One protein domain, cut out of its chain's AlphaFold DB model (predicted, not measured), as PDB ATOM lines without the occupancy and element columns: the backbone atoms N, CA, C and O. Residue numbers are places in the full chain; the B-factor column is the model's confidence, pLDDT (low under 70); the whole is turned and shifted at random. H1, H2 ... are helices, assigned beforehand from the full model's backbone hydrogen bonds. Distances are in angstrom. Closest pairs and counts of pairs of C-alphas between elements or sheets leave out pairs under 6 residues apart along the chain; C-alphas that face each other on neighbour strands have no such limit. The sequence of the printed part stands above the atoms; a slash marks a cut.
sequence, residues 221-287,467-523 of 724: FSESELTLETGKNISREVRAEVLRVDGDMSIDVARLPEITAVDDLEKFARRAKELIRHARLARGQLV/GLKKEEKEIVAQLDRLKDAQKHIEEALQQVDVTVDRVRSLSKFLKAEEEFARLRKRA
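This is residues 221 to 287 and 467 to 523 of the 724 residues of the protein "SMC_N domain-containing protein" of Nitrospirae bacterium 13_1_40CM_2_62_10 (UniProt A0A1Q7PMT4). The long helix H3 makes the length of a three-helix bundle, with H1 and H2 packed side by side along its middle and residues 467 to 478 and 515 to 523 sticking out. The printed part has 124 residues, class all helix, in the order H1, H2, H3, with no named strand. It is only just loose, close to extended, radius of gyration of the C-alphas 20.1 A, spanning 83 by 27 by 18 A.

H3, residues 467 to 522, touches H2, residues 262 to 286, with residues 486 to 511 alone, opposite ways at a shallow tilt of 11 degrees; the closest C-alphas, of Ala 269 and Val 500, are 5.5 A apart. With residues 489 to 510 alone it touches H1, residues 228 to 245, opposite ways at a shallow tilt of 13 degrees; the closest C-alphas, of Gly 231 and Val 503, are 5.9 A apart. H1 and H2 touch, the same way; the closest C-alphas, of Leu 228 and Val 262, are 6.4 A apart. Every O i to N i+4 pair is within hydrogen-bond range in H1 and H3, 17 of 21 in H2.

H3 runs 82.1 A from C-alpha 467 at (71.979, 46.469, -4.613) to C-alpha 522 at (-3.143, 47.066, -37.831); H2 measures 36.5 A, H1 25.8 A.

Residues 288 to 466 are not printed; C-alphas 287 and 467 are 25.5 A apart. The H1 to H2 link is long. Model pLDDT is under 70 at residues 246 to 252, 283 to 287 and 520 to 523.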
ATOM      1  N   PHE A 221      25.173  37.092 -37.112       88.06
ATOM      2  CA  PHE A 221      23.901  36.375 -37.010       88.06
ATOM      3  C   PHE A 221      23.413  35.897 -38.382       88.06
ATOM      4  O   PHE A 221      23.474  36.632 -39.366       88.06
ATOM      5  N   SER A 222      22.848  34.692 -38.432       86.12
ATOM      6  CA  SER A 222      21.961  34.285 -39.525       86.12
ATOM      7  C   SER A 222      20.514  34.701 -39.240       86.12
ATOM      8  O   SER A 222      20.107  34.839 -38.086       86.12
ATOM      9  N   GLU A 223      19.702  34.862 -40.285       79.12
ATOM     10  CA  GLU A 223      18.301  35.290 -40.155       79.12
ATOM     11  C   GLU A 223      17.471  34.339 -39.266       79.12
ATOM     12  O   GLU A 223      16.634  34.778 -38.482       79.12
ATOM     13  N   SER A 224      17.773  33.034 -39.292       80.50
ATOM     14  CA  SER A 224      17.145  32.017 -38.434       80.50
ATOM     15  C   SER A 224      17.524  32.104 -36.951       80.50
ATOM     16  O   SER A 224      16.819  31.559 -36.104       80.50
ATOM     17  N   GLU A 225      18.632  32.764 -36.614       84.12
ATOM     18  CA  GLU A 225      19.119  32.894 -35.236       84.12
ATOM     19  C   GLU A 225      18.569  34.135 -34.528       84.12
ATOM     20  O   GLU A 225      18.776  34.291 -33.323       84.12
ATOM     21  N   LEU A 226      17.839  35.007 -35.227       86.75
ATOM     22  CA  LEU A 226      17.292  36.250 -34.684       86.75
ATOM     23  C   LEU A 226      16.030  36.000 -33.848       86.75
ATOM     24  O   LEU A 226      14.925  36.405 -34.199       86.75
ATOM     25  N   THR A 227      16.194  35.313 -32.717       89.62
ATOM     26  CA  THR A 227      15.102  34.947 -31.806       89.62
ATOM     27  C   THR A 227      15.387  35.375 -30.366       89.62
ATOM     28  O   THR A 227      16.537  35.531 -29.948       89.62
ATOM     29  N   LEU A 228      14.328  35.517 -29.559       88.06
ATOM     30  CA  LEU A 228      14.458  35.791 -28.122       88.06
ATOM     31  C   LEU A 228      15.247  34.686 -27.395       88.06
ATOM     32  O   LEU A 228      15.941  34.963 -26.418       88.06
ATOM     33  N   GLU A 229      15.162  33.440 -27.863       87.81
ATOM     34  CA  GLU A 229      15.872  32.303 -27.275       87.81
ATOM     35  C   GLU A 229      17.388  32.398 -27.487       87.81
ATOM     36  O   GLU A 229      18.153  32.223 -26.534       87.81
ATOM     37  N   THR A 230      17.825  32.810 -28.680       88.81
ATOM     38  CA  THR A 230      19.228  33.154 -28.947       88.81
ATOM     39  C   THR A 230      19.705  34.276 -28.030       88.81
ATOM     40  O   THR A 230      20.781  34.181 -27.442       88.81
ATOM     41  N   GLY A 231      18.874  35.301 -27.812       88.12
ATOM     42  CA  GLY A 231      19.182  36.390 -26.884       88.12
ATOM     43  C   GLY A 231      19.391  35.907 -25.450       88.12
ATOM     44  O   GLY A 231      20.379  36.269 -24.815       88.12
ATOM     45  N   LYS A 232      18.529  35.005 -24.957       90.19
ATOM     46  CA  LYS A 232      18.707  34.362 -23.642       90.19
ATOM     47  C   LYS A 232      20.016  33.575 -23.556       90.19
ATOM     48  O   LYS A 232      20.660  33.591 -22.507       90.19
ATOM     49  N   ASN A 233      20.406  32.887 -24.630       89.44
ATOM     50  CA  ASN A 233      21.644  32.109 -24.682       89.44
ATOM     51  C   ASN A 233      22.881  33.012 -24.612       89.44
ATOM     52  O   ASN A 233      23.715  32.815 -23.728       89.44
ATOM     53  N   ILE A 234      22.947  34.050 -25.451       89.06
ATOM     54  CA  ILE A 234      24.067  35.004 -25.468       89.06
ATOM     55  C   ILE A 234      24.149  35.761 -24.135       89.06
ATOM     56  O   ILE A 234      25.225  35.950 -23.580       89.06
ATOM     57  N   SER A 235      23.023  36.143 -23.532       88.00
ATOM     58  CA  SER A 235      23.046  36.798 -22.219       88.00
ATOM     59  C   SER A 235      23.503  35.880 -21.081       88.00
ATOM     60  O   SER A 235      24.097  36.363 -20.116       88.00
ATOM     61  N   ARG A 236      23.274  34.561 -21.170       88.81
ATOM     62  CA  ARG A 236      23.870  33.584 -20.239       88.81
ATOM     63  C   ARG A 236      25.381  33.462 -20.440       88.81
ATOM     64  O   ARG A 236      26.103  33.387 -19.450       88.81
ATOM     65  N   GLU A 237      25.844  33.498 -21.686       88.25
ATOM     66  CA  GLU A 237      27.271  33.532 -22.027       88.25
ATOM     67  C   GLU A 237      27.949  34.779 -21.449       88.25
ATOM     68  O   GLU A 237      28.877  34.639 -20.658       88.25
ATOM     69  N   VAL A 238      27.396  35.975 -21.690       87.00
ATOM     70  CA  VAL A 238      27.888  37.236 -21.103       87.00
ATOM     71  C   VAL A 238      27.976  37.144 -19.579       87.00
ATOM     72  O   VAL A 238      28.984  37.533 -18.999       87.00
ATOM     73  N   ARG A 239      26.948  36.615 -18.899       86.94
ATOM     74  CA  ARG A 239      26.988  36.431 -17.435       86.94
ATOM     75  C   ARG A 239      28.155  35.545 -17.010       86.94
ATOM     76  O   ARG A 239      28.860  35.895 -16.068       86.94
ATOM     77  N   ALA A 240      28.344  34.414 -17.687       84.25
ATOM     78  CA  ALA A 240      29.417  33.477 -17.383       84.25
ATOM     79  C   ALA A 240      30.803  34.082 -17.651       84.25
ATOM     80  O   ALA A 240      31.724  33.847 -16.875       84.25
ATOM     81  N   GLU A 241      30.961  34.866 -18.716       82.88
ATOM     82  CA  GLU A 241      32.221  35.539 -19.036       82.88
ATOM     83  C   GLU A 241      32.542  36.667 -18.054       82.88
ATOM     84  O   GLU A 241      33.666  36.732 -17.562       82.88
ATOM     85  N   VAL A 242      31.558  37.494 -17.682       80.94
ATOM     86  CA  VAL A 242      31.735  38.522 -16.642       80.94
ATOM     87  C   VAL A 242      32.154  37.877 -15.318       80.94
ATOM     88  O   VAL A 242      33.099  38.350 -14.699       80.94
ATOM     89  N   LEU A 243      31.523  36.763 -14.920       78.81
ATOM     90  CA  LEU A 243      31.905  35.981 -13.733       78.81
ATOM     91  C   LEU A 243      33.336  35.429 -13.811       78.81
ATOM     92  O   LEU A 243      34.038  35.411 -12.806       78.81
ATOM     93  N   ARG A 244      33.792  34.981 -14.989       75.88
ATOM     94  CA  ARG A 244      35.179  34.515 -15.172       75.88
ATOM     95  C   ARG A 244      36.194  35.646 -15.016       75.88
ATOM     96  O   ARG A 244      37.297  35.400 -14.541       75.88
ATOM     97  N   VAL A 245      35.829  36.861 -15.416       73.00
ATOM     98  CA  VAL A 245      36.673  38.054 -15.264       73.00
ATOM     99  C   VAL A 245      36.672  38.572 -13.815       73.00
ATOM    100  O   VAL A 245      37.615  39.241 -13.405       73.00
ATOM    101  N   ASP A 246      35.657  38.228 -13.019       65.81
ATOM    102  CA  ASP A 246      35.389  38.778 -11.683       65.81
ATOM    103  C   ASP A 246      36.224  38.204 -10.519       65.81
ATOM    104  O   ASP A 246      36.073  38.676  -9.400       65.81
ATOM    105  N   GLY A 247      37.126  37.240 -10.742       62.16
ATOM    106  CA  GLY A 247      37.833  36.483  -9.684       62.16
ATOM    107  C   GLY A 247      38.069  37.199  -8.333       62.16
ATOM    108  O   GLY A 247      37.657  36.664  -7.309       62.16
ATOM    109  N   ASP A 248      38.645  38.414  -8.341       53.19
ATOM    110  CA  ASP A 248      38.911  39.255  -7.152       53.19
ATOM    111  C   ASP A 248      38.268  40.675  -7.192       53.19
ATOM    112  O   ASP A 248      38.548  41.509  -6.329       53.19
ATOM    113  N   MET A 249      37.422  41.008  -8.182       60.19
ATOM    114  CA  MET A 249      36.963  42.395  -8.437       60.19
ATOM    115  C   MET A 249      35.617  42.781  -7.797       60.19
ATOM    116  O   MET A 249      35.234  43.953  -7.859       60.19
ATOM    117  N   SER A 250      34.924  41.842  -7.141       59.75
ATOM    118  CA  SER A 250      33.627  42.070  -6.473       59.75
ATOM    119  C   SER A 250      32.567  42.723  -7.383       59.75
ATOM    120  O   SER A 250      31.853  43.648  -6.978       59.75
ATOM    121  N   ILE A 251      32.457  42.269  -8.630       67.31
ATOM    122  CA  ILE A 251      31.434  42.688  -9.586       67.31
ATOM    123  C   ILE A 251      30.119  42.005  -9.206       67.31
ATOM    124  O   ILE A 251      29.952  40.793  -9.268       67.31
ATOM    125  N   ASP A 252      29.119  42.802  -8.851       69.38
ATOM    126  CA  ASP A 252      27.792  42.296  -8.497       69.38
ATOM    127  C   ASP A 252      26.998  41.871  -9.754       69.38
ATOM    128  O   ASP A 252      26.136  42.598 -10.262       69.38
ATOM    129  N   VAL A 253      27.315  40.683 -10.285       72.12
ATOM    130  CA  VAL A 253      26.682  40.081 -11.478       72.12
ATOM    131  C   VAL A 253      25.192  39.776 -11.247       72.12
ATOM    132  O   VAL A 253      24.419  39.695 -12.208       72.12
ATOM    133  N   ALA A 254      24.739  39.705  -9.988       71.94
ATOM    134  CA  ALA A 254      23.325  39.540  -9.642       71.94
ATOM    135  C   ALA A 254      22.461  40.743 -10.070       71.94
ATOM    136  O   ALA A 254      21.245  40.617 -10.204       71.94
ATOM    137  N   ARG A 255      23.072  41.900 -10.368       76.50
ATOM    138  CA  ARG A 255      22.377  43.095 -10.886       76.50
ATOM    139  C   ARG A 255      21.963  43.003 -12.352       76.50
ATOM    140  O   ARG A 255      21.275  43.908 -12.829       76.50
ATOM    141  N   LEU A 256      22.405  41.985 -13.088       84.50
ATOM    142  CA  LEU A 256      21.980  41.783 -14.471       84.50
ATOM    143  C   LEU A 256      20.544  41.224 -14.503       84.50
ATOM    144  O   LEU A 256      20.291  40.192 -13.875       84.50
ATOM    145  N   PRO A 257      19.612  41.832 -15.261       84.69
ATOM    146  CA  PRO A 257      18.204  41.427 -15.298       84.69
ATOM    147  C   PRO A 257      17.992  40.104 -16.047       84.69
ATOM    148  O   PRO A 257      18.631  39.854 -17.073       84.69
ATOM    149  N   GLU A 258      17.115  39.238 -15.539       85.00
ATOM    150  CA  GLU A 258      16.676  38.052 -16.283       85.00
ATOM    151  C   GLU A 258      15.883  38.449 -17.529       85.00
ATOM    152  O   GLU A 258      15.192  39.466 -17.546       85.00
ATOM    153  N   ILE A 259      16.000  37.643 -18.582       88.44
ATOM    154  CA  ILE A 259      15.402  37.951 -19.878       88.44
ATOM    155  C   ILE A 259      14.132  37.138 -20.038       88.44
ATOM    156  O   ILE A 259      14.181  35.924 -20.262       88.44
ATOM    157  N   THR A 260      12.994  37.819 -19.939       85.50
ATOM    158  CA  THR A 260      11.667  37.220 -20.115       85.50
ATOM    159  C   THR A 260      10.992  37.702 -21.394       85.50
ATOM    160  O   THR A 260      10.347  36.897 -22.066       85.50
ATOM    161  N   ALA A 261      11.231  38.957 -21.780       87.56
ATOM    162  CA  ALA A 261      10.718  39.598 -22.985       87.56
ATOM    163  C   ALA A 261      11.834  40.296 -23.786       87.56
ATOM    164  O   ALA A 261      12.955  40.473 -23.303       87.56
ATOM    165  N   VAL A 262      11.520  40.731 -25.010       85.25
ATOM    166  CA  VAL A 262      12.462  41.439 -25.898       85.25
ATOM    167  C   VAL A 262      13.004  42.723 -25.256       85.25
ATOM    168  O   VAL A 262      14.193  43.012 -25.368       85.25
ATOM    169  N   ASP A 263      12.173  43.458 -24.514       85.50
ATOM    170  CA  ASP A 263      12.584  44.673 -23.794       85.50
ATOM    171  C   ASP A 263      13.653  44.435 -22.719       85.50
ATOM    172  O   ASP A 263      14.384  45.359 -22.347       85.50
ATOM    173  N   ASP A 264      13.770  43.206 -22.213       88.88
ATOM    174  CA  ASP A 264      14.753  42.873 -21.185       88.88
ATOM    175  C   ASP A 264      16.167  42.726 -21.768       88.88
ATOM    176  O   ASP A 264      17.139  42.955 -21.049       88.88
ATOM    177  N   LEU A 265      16.305  42.423 -23.070       88.56
ATOM    178  CA  LEU A 265      17.603  42.325 -23.759       88.56
ATOM    179  C   LEU A 265      18.340  43.671 -23.766       88.56
ATOM    180  O   LEU A 265      19.535  43.732 -23.472       88.56
ATOM    181  N   GLU A 266      17.632  44.767 -24.047       88.94
ATOM    182  CA  GLU A 266      18.216  46.110 -24.042       88.94
ATOM    183  C   GLU A 266      18.644  46.534 -22.630       88.94
ATOM    184  O   GLU A 266      19.758  47.030 -22.429       88.94
ATOM    185  N   LYS A 267      17.784  46.286 -21.630       89.12
ATOM    186  CA  LYS A 267      18.096  46.552 -20.217       89.12
ATOM    187  C   LYS A 267      19.308  45.740 -19.761       89.12
ATOM    188  O   LYS A 267      20.188  46.286 -19.094       89.12
ATOM    189  N   PHE A 268      19.374  44.466 -20.151       91.88
ATOM    190  CA  PHE A 268      20.511  43.591 -19.892       91.88
ATOM    191  C   PHE A 268      21.791  44.147 -20.513       91.88
ATOM    192  O   PHE A 268      22.769  44.343 -19.795       91.88
ATOM    193  N   ALA A 269      21.779  44.470 -21.811       90.12
ATOM    194  CA  ALA A 269      22.954  44.981 -22.510       90.12
ATOM    195  C   ALA A 269      23.457  46.298 -21.898       90.12
ATOM    196  O   ALA A 269      24.659  46.472 -21.687       90.12
ATOM    197  N   ARG A 270      22.547  47.218 -21.543       89.25
ATOM    198  CA  ARG A 270      22.909  48.469 -20.859       89.25
ATOM    199  C   ARG A 270      23.583  48.197 -19.517       89.25
ATOM    200  O   ARG A 270      24.649  48.748 -19.246       89.25
ATOM    201  N   ARG A 271      22.987  47.328 -18.696       87.81
ATOM    202  CA  ARG A 271      23.517  47.011 -17.367       87.81
ATOM    203  C   ARG A 271      24.836  46.240 -17.439       87.81
ATOM    204  O   ARG A 271      25.721  46.500 -16.630       87.81
ATOM    205  N   ALA A 272      25.012  45.377 -18.437       87.56
ATOM    206  CA  ALA A 272      26.274  44.696 -18.712       87.56
ATOM    207  C   ALA A 272      27.382  45.685 -19.096       87.56
ATOM    208  O   ALA A 272      28.459  45.630 -18.508       87.56
ATOM    209  N   LYS A 273      27.113  46.662 -19.978       88.62
ATOM    210  CA  LYS A 273      28.094  47.720 -20.295       88.62
ATOM    211  C   LYS A 273      28.461  48.570 -19.078       88.62
ATOM    212  O   LYS A 273      29.624  48.933 -18.915       88.62
ATOM    213  N   GLU A 274      27.495  48.884 -18.214       86.25
ATOM    214  CA  GLU A 274      27.760  49.586 -16.951       86.25
ATOM    215  C   GLU A 274      28.694  48.764 -16.045       86.25
ATOM    216  O   GLU A 274      29.679  49.306 -15.543       86.25
ATOM    217  N   LEU A 275      28.446  47.458 -15.887       84.31
ATOM    218  CA  LEU A 275      29.314  46.563 -15.112       84.31
ATOM    219  C   LEU A 275      30.722  46.447 -15.716       84.31
ATOM    220  O   LEU A 275      31.695  46.582 -14.980       84.31
ATOM    221  N   ILE A 276      30.849  46.294 -17.039       84.62
ATOM    222  CA  ILE A 276      32.147  46.276 -17.742       84.62
ATOM    223  C   ILE A 276      32.907  47.587 -17.503       84.62
ATOM    224  O   ILE A 276      34.106  47.579 -17.226       84.62
ATOM    225  N   ARG A 277      32.221  48.737 -17.554       84.69
ATOM    226  CA  ARG A 277      32.832  50.041 -17.258       84.69
ATOM    227  C   ARG A 277      33.320  50.124 -15.811       84.69
ATOM    228  O   ARG A 277      34.420  50.620 -15.577       84.69
ATOM    229  N   HIS A 278      32.526  49.646 -14.855       80.88
ATOM    230  CA  HIS A 278      32.939  49.579 -13.454       80.88
ATOM    231  C   HIS A 278      34.145  48.652 -13.258       80.88
ATOM    232  O   HIS A 278      35.087  49.052 -12.579       80.88
ATOM    233  N   ALA A 279      34.172  47.492 -13.915       78.25
ATOM    234  CA  ALA A 279      35.310  46.573 -13.895       78.25
ATOM    235  C   ALA A 279      36.587  47.226 -14.455       78.25
ATOM    236  O   ALA A 279      37.643  47.173 -13.827       78.25
ATOM    237  N   ARG A 280      36.485  47.940 -15.590       79.75
ATOM    238  CA  ARG A 280      37.607  48.700 -16.176       79.75
ATOM    239  C   ARG A 280      38.158  49.764 -15.214       79.75
ATOM    240  O   ARG A 280      39.371  49.967 -15.182       79.75
ATOM    241  N   LEU A 281      37.292  50.428 -14.440       75.38
ATOM    242  CA  LEU A 281      37.676  51.442 -13.445       75.38
ATOM    243  C   LEU A 281      38.302  50.824 -12.186       75.38
ATOM    244  O   LEU A 281      39.361  51.278 -11.759       75.38
ATOM    245  N   ALA A 282      37.687  49.780 -11.623       70.50
ATOM    246  CA  ALA A 282      38.190  49.073 -10.442       70.50
ATOM    247  C   ALA A 282      39.567  48.433 -10.699       70.50
ATOM    248  O   ALA A 282      40.453  48.487  -9.849       70.50
ATOM    249  N   ARG A 283      39.806  47.932 -11.920       69.06
ATOM    250  CA  ARG A 283      41.117  47.419 -12.351       69.06
ATOM    251  C   ARG A 283      42.245  48.444 -12.208       69.06
ATOM    252  O   ARG A 283      43.354  48.072 -11.837       69.06
ATOM    253  N   GLY A 284      41.974  49.723 -12.485       62.72
ATOM    254  CA  GLY A 284      42.962  50.796 -12.330       62.72
ATOM    255  C   GLY A 284      43.446  50.982 -10.885       62.72
ATOM    256  O   GLY A 284      44.495  51.582 -10.679       62.72
ATOM    257  N   GLN A 285      42.702  50.456  -9.905       60.41
ATOM    258  CA  GLN A 285      43.017  50.526  -8.476       60.41
ATOM    259  C   GLN A 285      43.656  49.235  -7.931       60.41
ATOM    260  O   GLN A 285      44.397  49.301  -6.958       60.41
ATOM    261  N   LEU A 286      43.392  48.074  -8.544       60.00
ATOM    262  CA  LEU A 286      43.830  46.755  -8.049       60.00
ATOM    263  C   LEU A 286      45.243  46.351  -8.491       60.00
ATOM    264  O   LEU A 286      45.889  45.549  -7.823       60.00
ATOM    265  N   VAL A 287      45.731  46.896  -9.607       62.91
ATOM    266  CA  VAL A 287      47.080  46.626 -10.120       62.91
ATOM    267  C   VAL A 287      47.932  47.880  -9.879       62.91
ATOM    268  O   VAL A 287      47.795  48.847 -10.632       62.91
ATOM    269  N   GLY A 467      73.263  46.661  -5.288       81.06
ATOM    270  CA  GLY A 467      71.979  46.469  -4.613       81.06
ATOM    271  C   GLY A 467      70.824  47.148  -5.350       81.06
ATOM    272  O   GLY A 467      69.831  46.493  -5.659       81.06
ATOM    273  N   LEU A 468      70.984  48.423  -5.720       84.00
ATOM    274  CA  LEU A 468      69.986  49.179  -6.484       84.00
ATOM    275  C   LEU A 468      69.715  48.562  -7.863       84.00
ATOM    276  O   LEU A 468      68.560  48.450  -8.257       84.00
ATOM    277  N   LYS A 469      70.753  48.108  -8.582       84.25
ATOM    278  CA  LYS A 469      70.598  47.431  -9.886       84.25
ATOM    279  C   LYS A 469      69.853  46.103  -9.774       84.25
ATOM    280  O   LYS A 469      69.148  45.712 -10.706       84.25
ATOM    281  N   LYS A 470      70.045  45.370  -8.676       83.69
ATOM    282  CA  LYS A 470      69.323  44.120  -8.430       83.69
ATOM    283  C   LYS A 470      67.843  44.395  -8.161       83.69
ATOM    284  O   LYS A 470      67.000  43.781  -8.808       83.69
ATOM    285  N   GLU A 471      67.555  45.358  -7.292       82.88
ATOM    286  CA  GLU A 471      66.190  45.779  -6.965       82.88
ATOM    287  C   GLU A 471      65.448  46.309  -8.205       82.88
ATOM    288  O   GLU A 471      64.307  45.944  -8.466       82.88
ATOM    289  N   GLU A 472      66.128  47.103  -9.038       85.19
ATOM    290  CA  GLU A 472      65.611  47.598 -10.320       85.19
ATOM    291  C   GLU A 472      65.194  46.452 -11.251       85.19
ATOM    292  O   GLU A 472      64.100  46.484 -11.808       85.19
ATOM    293  N   LYS A 473      66.020  45.406 -11.389       85.12
ATOM    294  CA  LYS A 473      65.678  44.226 -12.202       85.12
ATOM    295  C   LYS A 473      64.466  43.474 -11.657       85.12
ATOM    296  O   LYS A 473      63.633  43.025 -12.443       85.12
ATOM    297  N   GLU A 474      64.369  43.322 -10.339       84.25
ATOM    298  CA  GLU A 474      63.236  42.648  -9.697       84.25
ATOM    299  C   GLU A 474      61.934  43.445  -9.882       84.25
ATOM    300  O   GLU A 474      60.914  42.869 -10.262       84.25
ATOM    301  N   ILE A 475      61.985  44.770  -9.724       83.56
ATOM    302  CA  ILE A 475      60.842  45.669  -9.929       83.56
ATOM    303  C   ILE A 475      60.409  45.702 -11.397       83.56
ATOM    304  O   ILE A 475      59.212  45.651 -11.672       83.56
ATOM    305  N   VAL A 476      61.345  45.737 -12.350       85.00
ATOM    306  CA  VAL A 476      61.018  45.674 -13.787       85.00
ATOM    307  C   VAL A 476      60.307  44.360 -14.121       85.00
ATOM    308  O   VAL A 476      59.250  44.385 -14.745       85.00
ATOM    309  N   ALA A 477      60.805  43.223 -13.625       84.19
ATOM    310  CA  ALA A 477      60.161  41.928 -13.844       84.19
ATOM    311  C   ALA A 477      58.759  41.838 -13.208       84.19
ATOM    312  O   ALA A 477      57.865  41.198 -13.765       84.19
ATOM    313  N   GLN A 478      58.544  42.466 -12.047       84.00
ATOM    314  CA  GLN A 478      57.210  42.592 -11.449       84.00
ATOM    315  C   GLN A 478      56.290  43.464 -12.310       84.00
ATOM    316  O   GLN A 478      55.141  43.096 -12.549       84.00
ATOM    317  N   LEU A 479      56.796  44.591 -12.808       83.62
ATOM    318  CA  LEU A 479      56.041  45.545 -13.611       83.62
ATOM    319  C   LEU A 479      55.605  44.950 -14.960       83.62
ATOM    320  O   LEU A 479      54.474  45.188 -15.380       83.62
ATOM    321  N   ASP A 480      56.443  44.124 -15.587       81.81
ATOM    322  CA  ASP A 480      56.083  43.387 -16.806       81.81
ATOM    323  C   ASP A 480      54.963  42.366 -16.541       81.81
ATOM    324  O   ASP A 480      53.954  42.365 -17.243       81.81
ATOM    325  N   ARG A 481      55.052  41.585 -15.452       82.12
ATOM    326  CA  ARG A 481      53.978  40.646 -15.060       82.12
ATOM    327  C   ARG A 481      52.648  41.353 -14.789       82.12
ATOM    328  O   ARG A 481      51.596  40.848 -15.174       82.12
ATOM    329  N   LEU A 482      52.684  42.511 -14.123       80.19
ATOM    330  CA  LEU A 482      51.487  43.308 -13.837       80.19
ATOM    331  C   LEU A 482      50.864  43.875 -15.122       80.19
ATOM    332  O   LEU A 482      49.640  43.868 -15.259       80.19
ATOM    333  N   LYS A 483      51.688  44.323 -16.079       79.62
ATOM    334  CA  LYS A 483      51.226  44.792 -17.394       79.62
ATOM    335  C   LYS A 483      50.599  43.672 -18.223       79.62
ATOM    336  O   LYS A 483      49.542  43.891 -18.812       79.62
ATOM    337  N   ASP A 484      51.200  42.485 -18.235       79.50
ATOM    338  CA  ASP A 484      50.660  41.327 -18.955       79.50
ATOM    339  C   ASP A 484      49.315  40.876 -18.367       79.50
ATOM    340  O   ASP A 484      48.348  40.664 -19.103       79.50
ATOM    341  N   ALA A 485      49.198  40.828 -17.035       75.69
ATOM    342  CA  ALA A 485      47.927  40.555 -16.365       75.69
ATOM    343  C   ALA A 485      46.855  41.612 -16.704       75.69
ATOM    344  O   ALA A 485      45.708  41.268 -16.994       75.69
ATOM    345  N   GLN A 486      47.225  42.899 -16.733       77.19
ATOM    346  CA  GLN A 486      46.315  43.985 -17.108       77.19
ATOM    347  C   GLN A 486      45.827  43.854 -18.560       77.19
ATOM    348  O   GLN A 486      44.648  44.108 -18.832       77.19
ATOM    349  N   LYS A 487      46.717  43.442 -19.470       81.25
ATOM    350  CA  LYS A 487      46.415  43.214 -20.886       81.25
ATOM    351  C   LYS A 487      45.433  42.058 -21.072       81.25
ATOM    352  O   LYS A 487      44.415  42.251 -21.728       81.25
ATOM    353  N   HIS A 488      45.674  40.912 -20.436       80.44
ATOM    354  CA  HIS A 488      44.767  39.761 -20.520       80.44
ATOM    355  C   HIS A 488      43.358  40.070 -19.994       80.44
ATOM    356  O   HIS A 488      42.369  39.647 -20.589       80.44
ATOM    357  N   ILE A 489      43.247  40.853 -18.915       78.25
ATOM    358  CA  ILE A 489      41.944  41.294 -18.396       78.25
ATOM    359  C   ILE A 489      41.251  42.260 -19.375       78.25
ATOM    360  O   ILE A 489      40.034  42.179 -19.529       78.25
ATOM    361  N   GLU A 490      41.977  43.165 -20.055       82.38
ATOM    362  CA  GLU A 490      41.362  44.021 -21.091       82.38
ATOM    363  C   GLU A 490      40.852  43.198 -22.269       82.38
ATOM    364  O   GLU A 490      39.729  43.419 -22.707       82.38
ATOM    365  N   GLU A 491      41.650  42.249 -22.757       83.44
ATOM    366  CA  GLU A 491      41.265  41.374 -23.867       83.44
ATOM    367  C   GLU A 491      39.988  40.595 -23.523       83.44
ATOM    368  O   GLU A 491      39.055  40.559 -24.326       83.44
ATOM    369  N   ALA A 492      39.897  40.058 -22.302       82.12
ATOM    370  CA  ALA A 492      38.694  39.386 -21.823       82.12
ATOM    371  C   ALA A 492      37.490  40.343 -21.729       82.12
ATOM    372  O   ALA A 492      36.422  40.033 -22.248       82.12
ATOM    373  N   LEU A 493      37.645  41.535 -21.136       84.44
ATOM    374  CA  LEU A 493      36.565  42.533 -21.056       84.44
ATOM    375  C   LEU A 493      36.109  43.020 -22.438       84.44
ATOM    376  O   LEU A 493      34.924  43.293 -22.627       84.44
ATOM    377  N   GLN A 494      37.027  43.130 -23.398       87.25
ATOM    378  CA  GLN A 494      36.722  43.504 -24.774       87.25
ATOM    379  C   GLN A 494      35.925  42.409 -25.490       87.25
ATOM    380  O   GLN A 494      34.979  42.735 -26.204       87.25
ATOM    381  N   GLN A 495      36.242  41.131 -25.259       86.31
ATOM    382  CA  GLN A 495      35.436  40.014 -25.762       86.31
ATOM    383  C   GLN A 495      34.005  40.070 -25.212       86.31
ATOM    384  O   GLN A 495      33.058  40.024 -25.994       86.31
ATOM    385  N   VAL A 496      33.839  40.292 -23.902       86.44
ATOM    386  CA  VAL A 496      32.501  40.447 -23.305       86.44
ATOM    387  C   VAL A 496      31.746  41.639 -23.906       86.44
ATOM    388  O   VAL A 496      30.550  41.533 -24.169       86.44
ATOM    389  N   ASP A 497      32.413  42.772 -24.150       88.31
ATOM    390  CA  ASP A 497      31.796  43.974 -24.741       88.31
ATOM    391  C   ASP A 497      31.241  43.687 -26.151       88.31
ATOM    392  O   ASP A 497      30.106  44.060 -26.453       88.31
ATOM    393  N   VAL A 498      31.987  42.933 -26.972       89.06
ATOM    394  CA  VAL A 498      31.531  42.463 -28.294       89.06
ATOM    395  C   VAL A 498      30.310  41.549 -28.157       89.06
ATOM    396  O   VAL A 498      29.311  41.735 -28.858       89.06
ATOM    397  N   THR A 499      30.336  40.598 -27.221       88.75
ATOM    398  CA  THR A 499      29.200  39.700 -26.956       88.75
ATOM    399  C   THR A 499      27.965  40.476 -26.463       88.75
ATOM    400  O   THR A 499      26.836  40.174 -26.852       88.75
ATOM    401  N   VAL A 500      28.147  41.538 -25.673       90.38
ATOM    402  CA  VAL A 500      27.064  42.442 -25.242       90.38
ATOM    403  C   VAL A 500      26.485  43.244 -26.411       90.38
ATOM    404  O   VAL A 500      25.267  43.447 -26.468       90.38
ATOM    405  N   ASP A 501      27.311  43.676 -27.364       90.31
ATOM    406  CA  ASP A 501      26.835  44.363 -28.567       90.31
ATOM    407  C   ASP A 501      25.999  43.445 -29.470       90.31
ATOM    408  O   ASP A 501      24.990  43.894 -30.023       90.31
ATOM    409  N   ARG A 502      26.304  42.139 -29.508       91.00
ATOM    410  CA  ARG A 502      25.438  41.132 -30.151       91.00
ATOM    411  C   ARG A 502      24.045  41.080 -29.511       91.00
ATOM    412  O   ARG A 502      23.048  41.091 -30.230       91.00
ATOM    413  N   VAL A 503      23.950  41.106 -28.174       90.50
ATOM    414  CA  VAL A 503      22.654  41.160 -27.454       90.50
ATOM    415  C   VAL A 503      21.879  42.437 -27.790       90.50
ATOM    416  O   VAL A 503      20.666  42.396 -28.006       90.50
ATOM    417  N   ARG A 504      22.568  43.583 -27.855       91.00
ATOM    418  CA  ARG A 504      21.954  44.872 -28.201       91.00
ATOM    419  C   ARG A 504      21.411  44.881 -29.631       91.00
ATOM    420  O   ARG A 504      20.290  45.344 -29.831       91.00
ATOM    421  N   SER A 505      22.184  44.396 -30.602       90.56
ATOM    422  CA  SER A 505      21.763  44.335 -32.008       90.56
ATOM    423  C   SER A 505      20.531  43.445 -32.181       90.56
ATOM    424  O   SER A 505      19.515  43.881 -32.724       90.56
ATOM    425  N   LEU A 506      20.551  42.260 -31.564       91.12
ATOM    426  CA  LEU A 506      19.404  41.354 -31.541       91.12
ATOM    427  C   LEU A 506      18.154  42.002 -30.923       91.12
ATOM    428  O   LEU A 506      17.055  41.858 -31.454       91.12
ATOM    429  N   SER A 507      18.308  42.758 -29.829       91.12
ATOM    430  CA  SER A 507      17.193  43.492 -29.220       91.12
ATOM    431  C   SER A 507      16.578  44.523 -30.167       91.12
ATOM    432  O   SER A 507      15.354  44.624 -30.214       91.12
ATOM    433  N   LYS A 508      17.397  45.287 -30.904       90.88
ATOM    434  CA  LYS A 508      16.907  46.283 -31.869       90.88
ATOM    435  C   LYS A 508      16.101  45.622 -32.985       90.88
ATOM    436  O   LYS A 508      14.997  46.071 -33.275       90.88
ATOM    437  N   PHE A 509      16.636  44.547 -33.567       92.44
ATOM    438  CA  PHE A 509      15.962  43.824 -34.641       92.44
ATOM    439  C   PHE A 509      14.621  43.244 -34.178       92.44
ATOM    440  O   PHE A 509      13.602  43.494 -34.811       92.44
ATOM    441  N   LEU A 510      14.591  42.544 -33.038       89.81
ATOM    442  CA  LEU A 510      13.356  41.952 -32.512       89.81
ATOM    443  C   LEU A 510      12.276  43.005 -32.212       89.81
ATOM    444  O   LEU A 510      11.096  42.750 -32.440       89.81
ATOM    445  N   LYS A 511      12.662  44.203 -31.750       89.12
ATOM    446  CA  LYS A 511      11.730  45.330 -31.572       89.12
ATOM    447  C   LYS A 511      11.193  45.848 -32.904       89.12
ATOM    448  O   LYS A 511       9.985  46.029 -33.031       89.12
ATOM    449  N   ALA A 512      12.067  46.047 -33.890       86.75
ATOM    450  CA  ALA A 512      11.669  46.482 -35.227       86.75
ATOM    451  C   ALA A 512      10.731  45.462 -35.902       86.75
ATOM    452  O   ALA A 512       9.746  45.853 -36.525       86.75
ATOM    453  N   GLU A 513      10.985  44.163 -35.725       87.06
ATOM    454  CA  GLU A 513      10.127  43.079 -36.217       87.06
ATOM    455  C   GLU A 513       8.760  43.065 -35.513       87.06
ATOM    456  O   GLU A 513       7.727  42.947 -36.171       87.06
ATOM    457  N   GLU A 514       8.714  43.244 -34.185       86.38
ATOM    458  CA  GLU A 514       7.451  43.360 -33.445       86.38
ATOM    459  C   GLU A 514       6.632  44.585 -33.869       86.38
ATOM    460  O   GLU A 514       5.412  44.483 -34.028       86.38
ATOM    461  N   GLU A 515       7.269  45.744 -34.051       83.62
ATOM    462  CA  GLU A 515       6.612  46.970 -34.514       83.62
ATOM    463  C   GLU A 515       6.077  46.816 -35.938       83.62
ATOM    464  O   GLU A 515       4.907  47.125 -36.190       83.62
ATOM    465  N   PHE A 516       6.878  46.251 -36.846       82.56
ATOM    466  CA  PHE A 516       6.463  45.951 -38.212       82.56
ATOM    467  C   PHE A 516       5.308  44.939 -38.245       82.56
ATOM    468  O   PHE A 516       4.321  45.146 -38.948       82.56
ATOM    469  N   ALA A 517       5.352  43.885 -37.425       80.69
ATOM    470  CA  ALA A 517       4.275  42.901 -37.323       80.69
ATOM    471  C   ALA A 517       2.989  43.485 -36.708       80.69
ATOM    472  O   ALA A 517       1.886  43.153 -37.154       80.69
ATOM    473  N   ARG A 518       3.096  44.368 -35.703       79.94
ATOM    474  CA  ARG A 518       1.949  45.103 -35.134       79.94
ATOM    475  C   ARG A 518       1.330  46.031 -36.168       79.94
ATOM    476  O   ARG A 518       0.104  46.067 -36.260       79.94
ATOM    477  N   LEU A 519       2.150  46.738 -36.947       72.50
ATOM    478  CA  LEU A 519       1.664  47.567 -38.040       72.50
ATOM    479  C   LEU A 519       1.057  46.707 -39.142       72.50
ATOM    480  O   LEU A 519      -0.014  47.042 -39.587       72.50
ATOM    481  N   ARG A 520       1.618  45.555 -39.516       69.12
ATOM    482  CA  ARG A 520       1.013  44.644 -40.505       69.12
ATOM    483  C   ARG A 520      -0.329  44.059 -40.045       69.12
ATOM    484  O   ARG A 520      -1.200  43.817 -40.870       69.12
ATOM    485  N   LYS A 521      -0.511  43.848 -38.735       68.31
ATOM    486  CA  LYS A 521      -1.795  43.435 -38.131       68.31
ATOM    487  C   LYS A 521      -2.805  44.583 -37.987       68.31
ATOM    488  O   LYS A 521      -3.998  44.314 -37.918       68.31
ATOM    489  N   ARG A 522      -2.331  45.832 -37.877       59.81
ATOM    490  CA  ARG A 522      -3.143  47.066 -37.831       59.81
ATOM    491  C   ARG A 522      -3.310  47.740 -39.195       59.81
ATOM    492  O   ARG A 522      -4.151  48.622 -39.324       59.81
ATOM    493  N   ALA A 523      -2.503  47.355 -40.177       55.47
ATOM    494  CA  ALA A 523      -2.620  47.744 -41.564       55.47
ATOM    495  C   ALA A 523      -4.002  47.278 -42.003       55.47
ATOM    496  O   ALA A 523      -4.440  46.207 -41.570       55.47
TER     497      ALA A 523